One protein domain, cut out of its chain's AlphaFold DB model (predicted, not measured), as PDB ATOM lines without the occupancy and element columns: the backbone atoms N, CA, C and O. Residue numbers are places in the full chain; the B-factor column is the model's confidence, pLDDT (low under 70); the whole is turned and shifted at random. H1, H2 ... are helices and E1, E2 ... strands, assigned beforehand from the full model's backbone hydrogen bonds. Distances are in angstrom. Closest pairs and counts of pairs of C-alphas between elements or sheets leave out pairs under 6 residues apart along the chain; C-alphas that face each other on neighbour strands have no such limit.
ATOM      1  N   LYS A  66     -11.529  21.564 -36.898       96.38
ATOM      2  CA  LYS A  66     -11.618  20.109 -37.068       96.38
ATOM      3  C   LYS A  66     -12.580  19.762 -38.197       96.38
ATOM      4  O   LYS A  66     -13.588  20.436 -38.396       96.38
ATOM      5  N   GLU A  67     -12.271  18.685 -38.903       96.50
ATOM      6  CA  GLU A  67     -13.158  18.085 -39.894       96.50
ATOM      7  C   GLU A  67     -14.005  17.000 -39.226       96.50
ATOM      8  O   GLU A  67     -13.503  16.177 -38.457       96.50
ATOM      9  N   LEU A  68     -15.303  17.028 -39.498       96.81
ATOM     10  CA  LEU A  68     -16.280  16.032 -39.090       96.81
ATOM     11  C   LEU A  68     -16.673  15.251 -40.336       96.81
ATOM     12  O   LEU A  68     -17.060  15.850 -41.339       96.81
ATOM     13  N   ILE A  69     -16.567  13.927 -40.271       94.75
ATOM     14  CA  ILE A  69     -16.881  13.024 -41.377       94.75
ATOM     15  C   ILE A  69     -17.888  11.995 -40.870       94.75
ATOM     16  O   ILE A  69     -17.692  11.401 -39.805       94.75
ATOM     17  N   ALA A  70     -18.969  11.808 -41.620       93.19
ATOM     18  CA  ALA A  70     -19.997  10.828 -41.318       93.19
ATOM     19  C   ALA A  70     -19.433   9.404 -41.357       93.19
ATOM     20  O   ALA A  70     -18.474   9.097 -42.070       93.19
ATOM     21  N   ARG A  71     -20.058   8.515 -40.587       91.56
ATOM     22  CA  ARG A  71     -19.750   7.084 -40.640       91.56
ATOM     23  C   ARG A  71     -20.239   6.497 -41.962       91.56
ATOM     24  O   ARG A  71     -21.186   7.004 -42.560       91.56
ATOM     25  N   ASP A  72     -19.620   5.402 -42.392       87.50
ATOM     26  CA  ASP A  72     -20.009   4.717 -43.624       87.50
ATOM     27  C   ASP A  72     -21.506   4.384 -43.630       87.50
ATOM     28  O   ASP A  72     -22.028   3.778 -42.696       87.50
ATOM     29  N   GLY A  73     -22.192   4.789 -44.700       84.19
ATOM     30  CA  GLY A  73     -23.628   4.560 -44.879       84.19
ATOM     31  C   GLY A  73     -24.552   5.597 -44.234       84.19
ATOM     32  O   GLY A  73     -25.744   5.553 -44.527       84.19
ATOM     33  N   HIS A  74     -24.021   6.542 -43.454       89.69
ATOM     34  CA  HIS A  74     -24.802   7.559 -42.744       89.69
ATOM     35  C   HIS A  74     -24.483   8.987 -43.210       89.69
ATOM     36  O   HIS A  74     -23.481   9.229 -43.899       89.69
ATOM     37  N   ASP A  75     -25.343   9.934 -42.840       91.62
ATOM     38  CA  ASP A  75     -25.043  11.371 -42.871       91.62
ATOM     39  C   ASP A  75     -24.569  11.878 -41.487       91.62
ATOM     40  O   ASP A  75     -24.408  11.104 -40.540       91.62
ATOM     41  N   LEU A  76     -24.271  13.177 -41.376       94.25
ATOM     42  CA  LEU A  76     -23.927  13.819 -40.095       94.25
ATOM     43  C   LEU A  76     -25.149  14.163 -39.221       94.25
ATOM     44  O   LEU A  76     -24.982  14.699 -38.127       94.25
ATOM     45  N   TRP A  77     -26.357  13.886 -39.703       95.25
ATOM     46  CA  TRP A  77     -27.621  14.473 -39.262       95.25
ATOM     47  C   TRP A  77     -28.657  13.393 -38.924       95.25
ATOM     48  O   TRP A  77     -29.844  13.579 -39.174       95.25
ATOM     49  N   ASP A  78     -28.217  12.256 -38.380       93.50
ATOM     50  CA  ASP A  78     -29.061  11.113 -37.999       93.50
ATOM     51  C   ASP A  78     -29.969  10.588 -39.135       93.50
ATOM     52  O   ASP A  78     -31.145  10.278 -38.942       93.50
ATOM     53  N   ASP A  79     -29.410  10.501 -40.343       92.94
ATOM     54  CA  ASP A  79     -30.052  10.051 -41.585       92.94
ATOM     55  C   ASP A  79     -31.253  10.907 -42.033       92.94
ATOM     56  O   ASP A  79     -32.026  10.525 -42.926       92.94
ATOM     57  N   LEU A  80     -31.399  12.113 -41.472       93.62
ATOM     58  CA  LEU A  80     -32.454  13.054 -41.844       93.62
ATOM     59  C   LEU A  80     -32.363  13.477 -43.315       93.62
ATOM     60  O   LEU A  80     -33.395  13.741 -43.934       93.62
ATOM     61  N   THR A  81     -31.182  13.475 -43.934       90.50
ATOM     62  CA  THR A  81     -31.065  13.821 -45.362       90.50
ATOM     63  C   THR A  81     -31.826  12.835 -46.255       90.50
ATOM     64  O   THR A  81     -32.455  13.243 -47.240       90.50
ATOM     65  N   GLN A  82     -31.875  11.551 -45.879       87.12
ATOM     66  CA  GLN A  82     -32.666  10.536 -46.581       87.12
ATOM     67  C   GLN A  82     -34.165  10.772 -46.385       87.12
ATOM     68  O   GLN A  82     -34.931  10.727 -47.353       87.12
ATOM     69  N   LYS A  83     -34.579  11.092 -45.152       87.50
ATOM     70  CA  LYS A  83     -35.970  11.428 -44.805       87.50
ATOM     71  C   LYS A  83     -36.482  12.633 -45.602       87.50
ATOM     72  O   LYS A  83     -37.610  12.614 -46.089       87.50
ATOM     73  N   HIS A  84     -35.633  13.638 -45.809       85.81
ATOM     74  CA  HIS A  84     -35.916  14.830 -46.623       85.81
ATOM     75  C   HIS A  84     -35.785  14.597 -48.142       85.81
ATOM     76  O   HIS A  84     -35.932  15.517 -48.962       85.81
ATOM     77  N   GLY A  85     -35.525  13.352 -48.557       83.88
ATOM     78  CA  GLY A  85     -35.431  12.957 -49.959       83.88
ATOM     79  C   GLY A  85     -34.321  13.699 -50.701       83.88
ATOM     80  O   GLY A  85     -34.490  14.062 -51.874       83.88
ATOM     81  N   MET A  86     -33.214  13.997 -50.018       83.38
ATOM     82  CA  MET A  86     -32.040  14.598 -50.640       83.38
ATOM     83  C   MET A  86     -31.363  13.544 -51.521       83.38
ATOM     84  O   MET A  86     -30.849  12.533 -51.054       83.38
ATOM     85  N   LYS A  87     -31.418  13.748 -52.842       68.81
ATOM     86  CA  LYS A  87     -30.715  12.899 -53.811       68.81
ATOM     87  C   LYS A  87     -29.296  13.441 -53.959       68.81
ATOM     88  O   LYS A  87     -29.139  14.596 -54.346       68.81
ATOM     89  N   GLY A  88     -28.287  12.605 -53.710       60.06
ATOM     90  CA  GLY A  88     -26.867  12.992 -53.638       60.06
ATOM     91  C   GLY A  88     -26.213  13.546 -54.916       60.06
ATOM     92  O   GLY A  88     -24.992  13.600 -54.988       60.06
ATOM     93  N   SER A  89     -26.981  13.934 -55.939       53.06
ATOM     94  CA  SER A  89     -26.476  14.420 -57.230       53.06
ATOM     95  C   SER A  89     -26.716  15.909 -57.506       53.06
ATOM     96  O   SER A  89     -26.174  16.423 -58.479       53.06
ATOM     97  N   ALA A  90     -27.487  16.623 -56.679       53.88
ATOM     98  CA  ALA A  90     -27.791  18.045 -56.883       53.88
ATOM     99  C   ALA A  90     -27.077  18.942 -55.856       53.88
ATOM    100  O   ALA A  90     -27.717  19.743 -55.180       53.88
ATOM    101  N   ARG A  91     -25.757  18.781 -55.712       64.62
ATOM    102  CA  ARG A  91     -24.951  19.587 -54.783       64.62
ATOM    103  C   ARG A  91     -25.029  21.084 -55.134       64.62
ATOM    104  O   ARG A  91     -24.966  21.447 -56.307       64.62
ATOM    105  N   HIS A  92     -25.169  21.935 -54.115       66.94
ATOM    106  CA  HIS A  92     -25.075  23.408 -54.184       66.94
ATOM    107  C   HIS A  92     -26.138  24.169 -55.001       66.94
ATOM    108  O   HIS A  92     -25.986  25.365 -55.243       66.94
ATOM    109  N   GLY A  93     -27.243  23.535 -55.406       79.56
ATOM    110  CA  GLY A  93     -28.404  24.269 -55.926       79.56
ATOM    111  C   GLY A  93     -29.226  24.908 -54.799       79.56
ATOM    112  O   GLY A  93     -29.274  24.371 -53.696       79.56
ATOM    113  N   GLY A  94     -29.959  25.994 -55.070       84.81
ATOM    114  CA  GLY A  94     -30.801  26.650 -54.049       84.81
ATOM    115  C   GLY A  94     -31.827  25.715 -53.384       84.81
ATOM    116  O   GLY A  94     -32.096  25.827 -52.193       84.81
ATOM    117  N   SER A  95     -32.345  24.726 -54.126       88.50
ATOM    118  CA  SER A  95     -33.224  23.677 -53.578       88.50
ATOM    119  C   SER A  95     -32.496  22.753 -52.596       88.50
ATOM    120  O   SER A  95     -33.048  22.396 -51.560       88.50
ATOM    121  N   TRP A  96     -31.247  22.388 -52.900       91.06
ATOM    122  CA  TRP A  96     -30.418  21.580 -52.010       91.06
ATOM    123  C   TRP A  96     -30.054  22.352 -50.745       91.06
ATOM    124  O   TRP A  96     -30.258  21.838 -49.652       91.06
ATOM    125  N   HIS A  97     -29.607  23.602 -50.896       92.25
ATOM    126  CA  HIS A  97     -29.248  24.472 -49.777       92.25
ATOM    127  C   HIS A  97     -30.427  24.628 -48.809       92.25
ATOM    128  O   HIS A  97     -30.278  24.380 -47.617       92.25
ATOM    129  N   LYS A  98     -31.631  24.908 -49.330       92.75
ATOM    130  CA  LYS A  98     -32.844  24.999 -48.509       92.75
ATOM    131  C   LYS A  98     -33.157  23.693 -47.769       92.75
ATOM    132  O   LYS A  98     -33.400  23.722 -46.572       92.75
ATOM    133  N   LYS A  99     -33.111  22.544 -48.453       93.94
ATOM    134  CA  LYS A  99     -33.356  21.243 -47.806       93.94
ATOM    135  C   LYS A  99     -32.330  20.923 -46.725       93.94
ATOM    136  O   LYS A  99     -32.681  20.368 -45.695       93.94
ATOM    137  N   MET A 100     -31.067  21.265 -46.960       95.19
ATOM    138  CA  MET A 100     -30.007  21.063 -45.982       95.19
ATOM    139  C   MET A 100     -30.212  21.972 -44.760       95.19
ATOM    140  O   MET A 100     -30.036  21.514 -43.636       95.19
ATOM    141  N   MET A 101     -30.668  23.216 -44.949       96.31
ATOM    142  CA  MET A 101     -31.097  24.064 -43.830       96.31
ATOM    143  C   MET A 101     -32.251  23.431 -43.042       96.31
ATOM    144  O   MET A 101     -32.185  23.402 -41.815       96.31
ATOM    145  N   ASP A 102     -33.270  22.895 -43.725       96.50
ATOM    146  CA  ASP A 102     -34.410  22.223 -43.082       96.50
ATOM    147  C   ASP A 102     -33.943  21.003 -42.258       96.50
ATOM    148  O   ASP A 102     -34.352  20.833 -41.111       96.50
ATOM    149  N   VAL A 103     -33.024  20.193 -42.803       96.75
ATOM    150  CA  VAL A 103     -32.407  19.049 -42.107       96.75
ATOM    151  C   VAL A 103     -31.644  19.487 -40.857       96.75
ATOM    152  O   VAL A 103     -31.836  18.901 -39.794       96.75
ATOM    153  N   ILE A 104     -30.781  20.500 -40.965       98.06
ATOM    154  CA  ILE A 104     -29.970  20.984 -39.833       98.06
ATOM    155  C   ILE A 104     -30.873  21.584 -38.753       98.06
ATOM    156  O   ILE A 104     -30.639  21.371 -37.565       98.06
ATOM    157  N   THR A 105     -31.919  22.298 -39.168       98.50
ATOM    158  CA  THR A 105     -32.922  22.864 -38.264       98.50
ATOM    159  C   THR A 105     -33.609  21.751 -37.485       98.50
ATOM    160  O   THR A 105     -33.529  21.736 -36.260       98.50
ATOM    161  N   GLU A 106     -34.166  20.751 -38.178       98.25
ATOM    162  CA  GLU A 106     -34.814  19.605 -37.533       98.25
ATOM    163  C   GLU A 106     -33.848  18.848 -36.604       98.25
ATOM    164  O   GLU A 106     -34.221  18.480 -35.490       98.25
ATOM    165  N   TYR A 107     -32.598  18.646 -37.025       98.12
ATOM    166  CA  TYR A 107     -31.576  17.971 -36.226       98.12
ATOM    167  C   TYR A 107     -31.352  18.653 -34.869       98.12
ATOM    168  O   TYR A 107     -31.330  17.986 -33.831       98.12
ATOM    169  N   PHE A 108     -31.194  19.979 -34.858       98.38
ATOM    170  CA  PHE A 108     -30.921  20.734 -33.636       98.38
ATOM    171  C   PHE A 108     -32.180  20.995 -32.797       98.38
ATOM    172  O   PHE A 108     -32.126  20.871 -31.569       98.38
ATOM    173  N   GLU A 109     -33.324  21.273 -33.425       98.25
ATOM    174  CA  GLU A 109     -34.602  21.450 -32.722       98.25
ATOM    175  C   GLU A 109     -35.019  20.176 -31.975       98.25
ATOM    176  O   GLU A 109     -35.422  20.245 -30.812       98.25
ATOM    177  N   ASN A 110     -34.819  18.993 -32.573       97.75
ATOM    178  CA  ASN A 110     -35.083  17.706 -31.915       97.75
ATOM    179  C   ASN A 110     -34.217  17.471 -30.663       97.75
ATOM    180  O   ASN A 110     -34.562  16.657 -29.806       97.75
ATOM    181  N   GLN A 111     -33.106  18.197 -30.528       97.19
ATOM    182  CA  GLN A 111     -32.218  18.175 -29.361       97.19
ATOM    183  C   GLN A 111     -32.490  19.337 -28.385       97.19
ATOM    184  O   GLN A 111     -31.759  19.529 -27.402       97.19
ATOM    185  N   GLY A 112     -33.542  20.120 -28.635       97.69
ATOM    186  CA  GLY A 112     -33.965  21.249 -27.811       97.69
ATOM    187  C   GLY A 112     -33.056  22.473 -27.926       97.69
ATOM    188  O   GLY A 112     -32.859  23.158 -26.924       97.69
ATOM    189  N   PHE A 113     -32.444  22.699 -29.090       98.44
ATOM    190  CA  PHE A 113     -31.790  23.968 -29.419       98.44
ATOM    191  C   PHE A 113     -32.780  24.904 -30.119       98.44
ATOM    192  O   PHE A 113     -33.663  24.450 -30.844       98.44
ATOM    193  N   GLU A 114     -32.607  26.208 -29.925       98.50
ATOM    194  CA  GLU A 114     -33.263  27.235 -30.732       98.50
ATOM    195  C   GLU A 114     -32.475  27.438 -32.028       98.50
ATOM    196  O   GLU A 114     -31.249  27.585 -32.001       98.50
ATOM    197  N   VAL A 115     -33.177  27.462 -33.162       98.56
ATOM    198  CA  VAL A 115     -32.586  27.667 -34.485       98.56
ATOM    199  C   VAL A 115     -33.144  28.947 -35.096       98.56
ATOM    200  O   VAL A 115     -34.338  29.061 -35.361       98.56
ATOM    201  N   ILE A 116     -32.270  29.924 -35.334       98.44
ATOM    202  CA  ILE A 116     -32.624  31.211 -35.936       98.44
ATOM    203  C   ILE A 116     -32.069  31.249 -37.362       98.44
ATOM    204  O   ILE A 116     -30.852  31.140 -37.530       98.44
ATOM    205  N   PRO A 117     -32.907  31.437 -38.395       97.81
ATOM    206  CA  PRO A 117     -32.426  31.619 -39.754       97.81
ATOM    207  C   PRO A 117     -31.791  32.999 -39.932       97.81
ATOM    208  O   PRO A 117     -32.269  34.011 -39.415       97.81
ATOM    209  N   GLU A 118     -30.715  33.032 -40.706       97.12
ATOM    210  CA  GLU A 118     -29.996  34.241 -41.088       97.12
ATOM    211  C   GLU A 118     -29.614  35.200 -39.935       97.12
ATOM    212  O   GLU A 118     -29.887  36.406 -40.001       97.12
ATOM    213  N   PRO A 119     -28.969  34.735 -38.850       97.50
ATOM    214  CA  PRO A 119     -28.513  35.630 -37.794       97.50
ATOM    215  C   PRO A 119     -27.383  36.538 -38.302       97.50
ATOM    216  O   PRO A 119     -26.625  36.199 -39.218       97.50
ATOM    217  N   PHE A 120     -27.238  37.707 -37.682       95.62
ATOM    218  CA  PHE A 120     -26.139  38.615 -38.002       95.62
ATOM    219  C   PHE A 120     -24.798  38.079 -37.492       95.62
ATOM    220  O   PHE A 120     -24.689  37.615 -36.362       95.62
ATOM    221  N   LEU A 121     -23.765  38.216 -38.324       93.25
ATOM    222  CA  LEU A 121     -22.366  38.015 -37.956       93.25
ATOM    223  C   LEU A 121     -21.635  39.364 -37.941       93.25
ATOM    224  O   LEU A 121     -22.134  40.369 -38.451       93.25
ATOM    225  N   ASN A 122     -20.391  39.376 -37.455       91.06
ATOM    226  CA  ASN A 122     -19.511  40.548 -37.573       91.06
ATOM    227  C   ASN A 122     -19.304  40.979 -39.038       91.06
ATOM    228  O   ASN A 122     -19.105  42.160 -39.328       91.06
ATOM    229  N   LYS A 123     -19.355  40.025 -39.975       90.44
ATOM    230  CA  LYS A 123     -19.407  40.262 -41.417       90.44
ATOM    231  C   LYS A 123     -20.498  39.407 -42.055       90.44
ATOM    232  O   LYS A 123     -20.344  38.193 -42.188       90.44
ATOM    233  N   GLY A 124     -21.552  40.072 -42.524       93.00
ATOM    234  CA  GLY A 124     -22.665  39.435 -43.230       93.00
ATOM    235  C   GLY A 124     -23.627  38.713 -42.287       93.00
ATOM    236  O   GLY A 124     -23.833  39.141 -41.153       93.00
ATOM    237  N   ARG A 125     -24.231  37.635 -42.782       95.56
ATOM    238  CA  ARG A 125     -25.180  36.778 -42.060       95.56
ATOM    239  C   ARG A 125     -24.754  35.321 -42.191       95.56
ATOM    240  O   ARG A 125     -24.174  34.994 -43.224       95.56
ATOM    241  N   ALA A 126     -24.991  34.502 -41.169       97.19
ATOM    242  CA  ALA A 126     -24.906  33.044 -41.312       97.19
ATOM    243  C   ALA A 126     -26.159  32.523 -42.023       97.19
ATOM    244  O   ALA A 126     -27.095  33.296 -42.191       97.19
ATOM    245  N   ASP A 127     -26.220  31.247 -42.388       97.50
ATOM    246  CA  ASP A 127     -27.481  30.655 -42.859       97.50
ATOM    247  C   ASP A 127     -28.370  30.290 -41.668       97.50
ATOM    248  O   ASP A 127     -29.569  30.572 -41.666       97.50
ATOM    249  N   LEU A 128     -27.764  29.731 -40.613       98.56
ATOM    250  CA  LEU A 128     -28.436  29.394 -39.359       98.56
ATOM    251  C   LEU A 128     -27.588  29.811 -38.152       98.56
ATOM    252  O   LEU A 128     -26.357  29.761 -38.184       98.56
ATOM    253  N   GLY A 129     -28.255  30.194 -37.070       98.56
ATOM    254  CA  GLY A 129     -27.686  30.314 -35.731       98.56
ATOM    255  C   GLY A 129     -28.367  29.326 -34.805       98.56
ATOM    256  O   GLY A 129     -29.591  29.249 -34.798       98.56
ATOM    257  N   ILE A 130     -27.577  28.578 -34.047       98.56
ATOM    258  CA  ILE A 130     -28.038  27.533 -33.141       98.56
ATOM    259  C   ILE A 130     -27.658  27.935 -31.718       98.56
ATOM    260  O   ILE A 130     -26.477  28.158 -31.429       98.56
ATOM    261  N   TYR A 131     -28.654  28.005 -30.838       98.06
ATOM    262  CA  TYR A 131     -28.516  28.543 -29.486       98.06
ATOM    263  C   TYR A 131     -29.131  27.607 -28.451       98.06
ATOM    264  O   TYR A 131     -30.149  26.957 -28.696       98.06
ATOM    265  N   LYS A 132     -28.502  27.531 -27.277       96.69
ATOM    266  CA  LYS A 132     -29.039  26.837 -26.102       96.69
ATOM    267  C   LYS A 132     -28.312  27.295 -24.850       96.69
ATOM    268  O   LYS A 132     -27.086  27.387 -24.846       96.69
ATOM    269  N   ASP A 133     -29.053  27.497 -23.765       94.31
ATOM    270  CA  ASP A 133     -28.468  27.895 -22.487       94.31
ATOM    271  C   ASP A 133     -27.356  26.933 -22.042       94.31
ATOM    272  O   ASP A 133     -27.463  25.704 -22.137       94.31
ATOM    273  N   GLY A 134     -26.248  27.511 -21.573       92.44
ATOM    274  CA  GLY A 134     -25.061  26.767 -21.149       92.44
ATOM    275  C   GLY A 134     -24.252  26.138 -22.289       92.44
ATOM    276  O   GLY A 134     -23.283  25.432 -22.005       92.44
ATOM    277  N   HIS A 135     -24.613  26.384 -23.550       93.56
ATOM    278  CA  HIS A 135     -23.872  25.935 -24.724       93.56
ATOM    279  C   HIS A 135     -23.256  27.124 -25.460       93.56
ATOM    280  O   HIS A 135     -23.691  28.262 -25.333       93.56
ATOM    281  N   MET A 136     -22.196  26.840 -26.210       93.44
ATOM    282  CA  MET A 136     -21.538  27.822 -27.061       93.44
ATOM    283  C   MET A 136     -22.375  28.062 -28.319       93.44
ATOM    284  O   MET A 136     -22.763  27.087 -28.966       93.44
ATOM    285  N   ASP A 137     -22.584  29.328 -28.680       96.69
ATOM    286  CA  ASP A 137     -23.307  29.709 -29.896       96.69
ATOM    287  C   ASP A 137     -22.649  29.095 -31.133       96.69
ATOM    288  O   ASP A 137     -21.419  29.087 -31.267       96.69
ATOM    289  N   LEU A 138     -23.468  28.598 -32.055       98.31
ATOM    290  CA  LEU A 138     -23.011  27.950 -33.277       98.31
ATOM    291  C   LEU A 138     -23.639  28.619 -34.498       98.31
ATOM    292  O   LEU A 138     -24.854  28.633 -34.657       98.31
ATOM    293  N   PHE A 139     -22.797  29.122 -35.392       98.31
ATOM    294  CA  PHE A 139     -23.208  29.694 -36.670       98.31
ATOM    295  C   PHE A 139     -22.918  28.713 -37.799       98.31
ATOM    296  O   PHE A 139     -21.810  28.187 -37.884       98.31
ATOM    297  N   VAL A 140     -23.888  28.471 -38.673       98.31
ATOM    298  CA  VAL A 140     -23.789  27.471 -39.739       98.31
ATOM    299  C   VAL A 140     -23.816  28.145 -41.107       98.31
ATOM    300  O   VAL A 140     -24.640  29.026 -41.354       98.31
ATOM    301  N   GLU A 141     -22.923  27.712 -41.993       96.62
ATOM    302  CA  GLU A 141     -22.892  28.072 -43.415       96.62
ATOM    303  C   GLU A 141     -23.042  26.790 -44.244       96.62
ATOM    304  O   GLU A 141     -22.287  25.835 -44.053       96.62
ATOM    305  N   VAL A 142     -24.001  26.761 -45.161       94.88
ATOM    306  CA  VAL A 142     -24.404  25.591 -45.942       94.88
ATOM    307  C   VAL A 142     -23.978  25.748 -47.401       94.88
ATOM    308  O   VAL A 142     -24.410  26.649 -48.122       94.88
ATOM    309  N   GLY A 143     -23.195  24.789 -47.886       89.81
ATOM    310  CA  GLY A 143     -22.642  24.774 -49.232       89.81
ATOM    311  C   GLY A 143     -21.334  25.554 -49.321       89.81
ATOM    312  O   GLY A 143     -20.397  25.309 -48.562       89.81
ATOM    313  N   THR A 144     -21.247  26.460 -50.293       85.75
ATOM    314  CA  THR A 144     -20.027  27.229 -50.543       85.75
ATOM    315  C   THR A 144     -19.950  28.457 -49.643       85.75
ATOM    316  O   THR A 144     -20.959  29.094 -49.354       85.75
ATOM    317  N   THR A 145     -18.741  28.836 -49.219       85.62
ATOM    318  CA  THR A 145     -18.547  30.035 -48.387       85.62
ATOM    319  C   THR A 145     -17.438  30.938 -48.926       85.62
ATOM    320  O   THR A 145     -16.495  30.489 -49.583       85.62
ATOM    321  N   SER A 146     -17.528  32.237 -48.628       87.69
ATOM    322  CA  SER A 146     -16.443  33.186 -48.913       87.69
ATOM    323  C   SER A 146     -15.343  33.029 -47.866       87.69
ATOM    324  O   SER A 146     -15.558  33.257 -46.672       87.69
ATOM    325  N   ALA A 147     -14.128  32.700 -48.313       88.81
ATOM    326  CA  ALA A 147     -12.977  32.569 -47.422       88.81
ATOM    327  C   ALA A 147     -12.678  33.879 -46.671       88.81
ATOM    328  O   ALA A 147     -12.226  33.846 -45.525       88.81
ATOM    329  N   TYR A 148     -12.941  35.037 -47.289       88.38
ATOM    330  CA  TYR A 148     -12.743  36.342 -46.658       88.38
ATOM    331  C   TYR A 148     -13.739  36.581 -45.523       88.38
ATOM    332  O   TYR A 148     -13.331  36.946 -44.417       88.38
ATOM    333  N   LYS A 149     -15.034  36.337 -45.776       90.88
ATOM    334  CA  LYS A 149     -16.092  36.414 -44.755       90.88
ATOM    335  C   LYS A 149     -15.757  35.505 -43.574       90.88
ATOM    336  O   LYS A 149     -15.793  35.955 -42.429       90.88
ATOM    337  N   LEU A 150     -15.374  34.261 -43.862       93.56
ATOM    338  CA  LEU A 150     -14.969  33.290 -42.853       93.56
ATOM    339  C   LEU A 150     -13.793  33.810 -42.020       93.56
ATOM    340  O   LEU A 150     -13.906  33.895 -40.801       93.56
ATOM    341  N   TRP A 151     -12.692  34.215 -42.659       93.88
ATOM    342  CA  TRP A 151     -11.527  34.761 -41.958       93.88
ATOM    343  C   TRP A 151     -11.892  35.937 -41.043       93.88
ATOM    344  O   TRP A 151     -11.460  35.973 -39.890       93.88
ATOM    345  N   TRP A 152     -12.699  36.881 -41.538       93.19
ATOM    346  CA  TRP A 152     -13.115  38.047 -40.762       93.19
ATOM    347  C   TRP A 152     -13.907  37.644 -39.517       93.19
ATOM    348  O   TRP A 152     -13.618  38.111 -38.416       93.19
ATOM    349  N   ASN A 153     -14.882  36.748 -39.672       95.25
ATOM    350  CA  ASN A 153     -15.695  36.284 -38.553       95.25
ATOM    351  C   ASN A 153     -14.866  35.475 -37.545       95.25
ATOM    352  O   ASN A 153     -14.973  35.740 -36.355       95.25
ATOM    353  N   LEU A 154     -13.956  34.606 -37.997       95.31
ATOM    354  CA  LEU A 154     -13.029  33.870 -37.122       95.31
ATOM    355  C   LEU A 154     -12.083  34.780 -36.330       95.31
ATOM    356  O   LEU A 154     -11.642  34.436 -35.235       95.31
ATOM    357  N   GLN A 155     -11.727  35.938 -36.886       92.62
ATOM    358  CA  GLN A 155     -10.887  36.909 -36.196       92.62
ATOM    359  C   GLN A 155     -11.650  37.677 -35.107       92.62
ATOM    360  O   GLN A 155     -11.032  38.054 -34.108       92.62
ATOM    361  N   MET A 156     -12.937  37.950 -35.334       92.44
ATOM    362  CA  MET A 156     -13.723  38.916 -34.560       92.44
ATOM    363  C   MET A 156     -14.698  38.274 -33.572       92.44
ATOM    364  O   MET A 156     -15.027  38.891 -32.565       92.44
ATOM    365  N   LEU A 157     -15.204  37.077 -33.867       91.94
ATOM    366  CA  LEU A 157     -16.114  36.369 -32.975       91.94
ATOM    367  C   LEU A 157     -15.366  35.817 -31.757       91.94
ATOM    368  O   LEU A 157     -14.206  35.406 -31.838       91.94
ATOM    369  N   MET A 158     -16.067  35.794 -30.629       91.12
ATOM    370  CA  MET A 158     -15.603  35.242 -29.361       91.12
ATOM    371  C   MET A 158     -16.680  34.321 -28.802       91.12
ATOM    372  O   MET A 158     -17.862  34.540 -29.056       91.12
ATOM    373  N   ASN A 159     -16.262  33.311 -28.040       90.81
ATOM    374  CA  ASN A 159     -17.125  32.350 -27.359       90.81
ATOM    375  C   ASN A 159     -18.178  31.722 -28.284       90.81
ATOM    376  O   ASN A 159     -19.323  31.537 -27.886       90.81
ATOM    377  N   SER A 160     -17.803  31.418 -29.527       95.38
ATOM    378  CA  SER A 160     -18.715  30.860 -30.524       95.38
ATOM    379  C   SER A 160     -18.010  29.908 -31.481       95.38
ATOM    380  O   SER A 160     -16.776  29.842 -31.555       95.38
ATOM    381  N   LYS A 161     -18.807  29.163 -32.238       97.62
ATOM    382  CA  LYS A 161     -18.360  28.254 -33.285       97.62
ATOM    383  C   LYS A 161     -18.913  28.665 -34.639       97.62
ATOM    384  O   LYS A 161     -20.007  29.213 -34.733       97.62
ATOM    385  N   ILE A 162     -18.164  28.344 -35.684       98.00
ATOM    386  CA  ILE A 162     -18.643  28.382 -37.066       98.00
ATOM    387  C   ILE A 162     -18.563  26.963 -37.624       98.00
ATOM    388  O   ILE A 162     -17.507  26.338 -37.544       98.00
ATOM    389  N   LEU A 163     -19.650  26.464 -38.201       98.12
ATOM    390  CA  LEU A 163     -19.717  25.173 -38.872       98.12
ATOM    391  C   LEU A 163     -19.978  25.381 -40.356       98.12
ATOM    392  O   LEU A 163     -21.024  25.890 -40.748       98.12
ATOM    393  N   LEU A 164     -19.027  24.967 -41.182       97.12
ATOM    394  CA  LEU A 164     -19.218  24.903 -42.624       97.12
ATOM    395  C   LEU A 164     -19.757  23.523 -42.980       97.12
ATOM    396  O   LEU A 164     -19.145  22.524 -42.603       97.12
ATOM    397  N   VAL A 165     -20.856  23.469 -43.718       95.56
ATOM    398  CA  VAL A 165     -21.509  22.236 -44.168       95.56
ATOM    399  C   VAL A 165     -21.454  22.189 -45.696       95.56
ATOM    400  O   VAL A 165     -22.418  22.582 -46.354       95.56
ATOM    401  N   PRO A 166     -20.321  21.766 -46.289       91.62
ATOM    402  CA  PRO A 166     -20.209  21.636 -47.740       91.62
ATOM    403  C   PRO A 166     -21.173  20.582 -48.297       91.62
ATOM    404  O   PRO A 166     -21.754  20.781 -49.362       91.62
ATOM    405  N   ASP A 167     -21.369  19.473 -47.575       91.00
ATOM    406  CA  ASP A 167     -22.268  18.394 -47.972       91.00
ATOM    407  C   ASP A 167     -22.848  17.633 -46.765       91.00
ATOM    408  O   ASP A 167     -22.591  17.958 -45.608       91.00
ATOM    409  N   GLU A 168     -23.663  16.613 -47.033       91.31
ATOM    410  CA  GLU A 168     -24.371  15.823 -46.021       91.31
ATOM    411  C   GLU A 168     -23.440  14.998 -45.120       91.31
ATOM    412  O   GLU A 168     -23.818  14.607 -44.014       91.31
ATOM    413  N   LYS A 169     -22.236  14.682 -45.606       92.44
ATOM    414  CA  LYS A 169     -21.306  13.741 -44.975       92.44
ATOM    415  C   LYS A 169     -20.132  14.427 -44.308       92.44
ATOM    416  O   LYS A 169     -19.400  13.770 -43.570       92.44
ATOM    417  N   ARG A 170     -19.913  15.706 -44.586       93.44
ATOM    418  CA  ARG A 170     -18.749  16.436 -44.114       93.44
ATOM    419  C   ARG A 170     -19.140  17.796 -43.569       93.44
ATOM    420  O   ARG A 170     -19.898  18.530 -44.191       93.44
ATOM    421  N   ALA A 171     -18.525  18.159 -42.451       96.69
ATOM    422  CA  ALA A 171     -18.576  19.509 -41.920       96.69
ATOM    423  C   ALA A 171     -17.213  19.934 -41.366       96.69
ATOM    424  O   ALA A 171     -16.402  19.101 -40.964       96.69
ATOM    425  N   ILE A 172     -16.947  21.237 -41.344       97.62
ATOM    426  CA  ILE A 172     -15.722  21.808 -40.785       97.62
ATOM    427  C   ILE A 172     -16.128  22.728 -39.643       97.62
ATOM    428  O   ILE A 172     -16.761  23.758 -39.869       97.62
ATOM    429  N   GLU A 173     -15.772  22.351 -38.418       98.00
ATOM    430  CA  GLU A 173     -16.049  23.143 -37.220       98.00
ATOM    431  C   GLU A 173     -14.826  23.991 -36.880       98.00
ATOM    432  O   GLU A 173     -13.737  23.466 -36.634       98.00
ATOM    433  N   PHE A 174     -15.032  25.299 -36.796       97.75
ATOM    434  CA  PHE A 174     -14.102  26.240 -36.201       97.75
ATOM    435  C   PHE A 174     -14.605  26.659 -34.825       97.75
ATOM    436  O   PHE A 174     -15.758  27.059 -34.682       97.75
ATOM    437  N   THR A 175     -13.734  26.622 -33.820       96.94
ATOM    438  CA  THR A 175     -14.021  27.198 -32.499       96.94
ATOM    439  C   THR A 175     -13.263  28.512 -32.351       96.94
ATOM    440  O   THR A 175     -12.035  28.543 -32.480       96.94
ATOM    441  N   CYS A 176     -14.000  29.597 -32.106       93.38
ATOM    442  CA  CYS A 176     -13.453  30.932 -31.874       93.38
ATOM    443  C   CYS A 176     -12.970  31.082 -30.420       93.38
ATOM    444  O   CYS A 176     -13.245  30.237 -29.569       93.38
ATOM    445  N   ARG A 177     -12.208  32.145 -30.135       84.31
ATOM    446  CA  ARG A 177     -11.528  32.330 -28.837       84.31
ATOM    447  C   ARG A 177     -12.487  32.331 -27.661       84.31
ATOM    448  O   ARG A 177     -13.541  32.949 -27.737       84.31
ATOM    449  N   ASP A 178     -12.021  31.761 -26.557       72.56
ATOM    450  CA  ASP A 178     -12.568  31.997 -25.224       72.56
ATOM    451  C   ASP A 178     -11.806  33.159 -24.559       72.56
ATOM    452  O   ASP A 178     -10.572  33.197 -24.612       72.56
ATOM    453  N   GLU A 179     -12.521  34.084 -23.913       61.12
ATOM    454  CA  GLU A 179     -11.954  35.174 -23.099       61.12
ATOM    455  C   GLU A 179     -10.885  34.680 -22.105       61.12
ATOM    456  O   GLU A 179      -9.911  35.380 -21.813       61.12
ATOM    457  N   ARG A 180     -11.009  33.440 -21.617       52.59
ATOM    458  CA  ARG A 180     -10.084  32.851 -20.636       52.59
ATOM    459  C   ARG A 180      -8.661  32.641 -21.165       52.59
ATOM    460  O   ARG A 180      -7.723  32.602 -20.368       52.59
ATOM    461  N   HIS A 181      -8.470  32.534 -22.482       47.41
ATOM    462  CA  HIS A 181      -7.144  32.312 -23.077       47.41
ATOM    463  C   HIS A 181      -6.312  33.597 -23.241       47.41
ATOM    464  O   HIS A 181      -5.099  33.499 -23.438       47.41
ATOM    465  N   ASP A 182      -6.915  34.781 -23.089       48.38
ATOM    466  CA  ASP A 182      -6.191  36.063 -23.128       48.38
ATOM    467  C   ASP A 182      -5.625  36.474 -21.753       48.38
ATOM    468  O   ASP A 182      -4.675  37.257 -21.678       48.38
ATOM    469  N   ILE A 183      -6.146  35.918 -20.652       46.34
ATOM    470  CA  ILE A 183      -5.686  36.249 -19.291       46.34
ATOM    471  C   ILE A 183      -4.452  35.417 -18.897       46.34
ATOM    472  O   ILE A 183      -3.556  35.923 -18.227       46.34
ATOM    473  N   LEU A 184      -4.344  34.170 -19.369       44.06
ATOM    474  CA  LEU A 184      -3.244  33.252 -19.023       44.06
ATOM    475  C   LEU A 184      -1.968  33.421 -19.873       44.06
ATOM    476  O   LEU A 184      -1.028  32.640 -19.732       44.06
ATOM    477  N   ARG A 185      -1.912  34.433 -20.749       44.12
ATOM    478  CA  ARG A 185      -0.720  34.781 -21.548       44.12
ATOM    479  C   ARG A 185      -0.253  36.227 -21.345       44.12
ATOM    480  O   ARG A 185       0.331  36.816 -22.254       44.12
TER     481      ARG A 185
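Overview. This is residues 66 to 185 of the 187 residues of an uncharacterized protein of Chloroflexi bacterium RBG_13_50_10 (UniProt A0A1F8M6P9). A twisted wall of six strands has the long helix H2 packed on one face, along E3 and E4, with the small helix H1 beside H2. H3 only grazes the sheet near E5 and E6, and the low-confidence tail with H4 lies at one end of the longest axis, with H1 near the other end. The printed part has 120 residues, with four named helices and six named strands in the order E1 H1 H2 E2 E3 E4 H3 E5 E6 H4, class mixed. The mixed sheet runs E1 E6 E5 E4 E3 E2, with E5 and E4 parallel and the other neighbours antiparallel. The whole is compact, with a radius of gyration of the C-alphas of 14.8 A, yet elongated, with spans of 48 by 30 by 27 A.

Along the chain. The sheet's strands are E1, residues 66 to 69, starting at C-alpha 66 (-11.618, 20.109, -37.068); E6, residues 170 to 175, 16.5 A long; E5, residues 160 to 165, 16.4 A; E4, residues 137 to 142, 16.6 A; E3, residues 128 to 131; and E2, residues 114 to 117. H2, residues 94 to 109, is 22.3 A long and begins at C-alpha 94 (-30.801, 26.650, -54.049). H3, residues 147 to 156, is 14.4 A long. H1 is residues 80 to 83, and H4, residues 180 to 183, ends at C-alpha 183 (-5.686, 36.249, -19.291).

Arrangement. E1 and E2 are the edge strands. E2, E3 and E4 form a meander, each strand the antiparallel neighbour of the one before; N 116 and O 129 are 2.8 A apart, and N 130 and O 138 2.8 A. E5 is parallel to E4 at 20 degrees, with N 163 and O 139 at 2.8 A. E4, H3 and E5 form a strand-helix-strand unit, two parallel neighbours with a helix between, and its crossover is right-handed. E5 and E6 are a hairpin, with N 164 and O 172 at 2.9 A, and E1 is antiparallel to E6, with N 68 and O 171 at 2.8 A. H2 and the sheet make two layers, a helix on one face of a sheet: its height over the sheet is 8.2 A, and on the local plane it runs along the strands, at 1 degrees to E3. It is over E3 and, only just, over E4, with 3 of its C-alphas; the closest C-alphas of H2 and E4 are those of His 97 and Val 142, 6.3 A. H1 touches H2, with residues 100 to 107 of H2 alone; the closest C-alphas are those of Leu 80 and Val 103, 6.0 A. H3 only grazes the sheet with residues 150 to 154, and H2 and H3 are apart. H4 is not on the sheet. In H2 and H3 every O i to N i+4 pair is within hydrogen-bond range; H1 and H4 are too short for one.

Size, cuts and confidence. The C-alphas of Gly 85 and Arg 185, the two farthest apart, are 49.9 A apart. The printed part has no cut, and no link is long. The mean pLDDT of the printed part is 89.4; residues 87 to 92 and 179 to 185 are under 70.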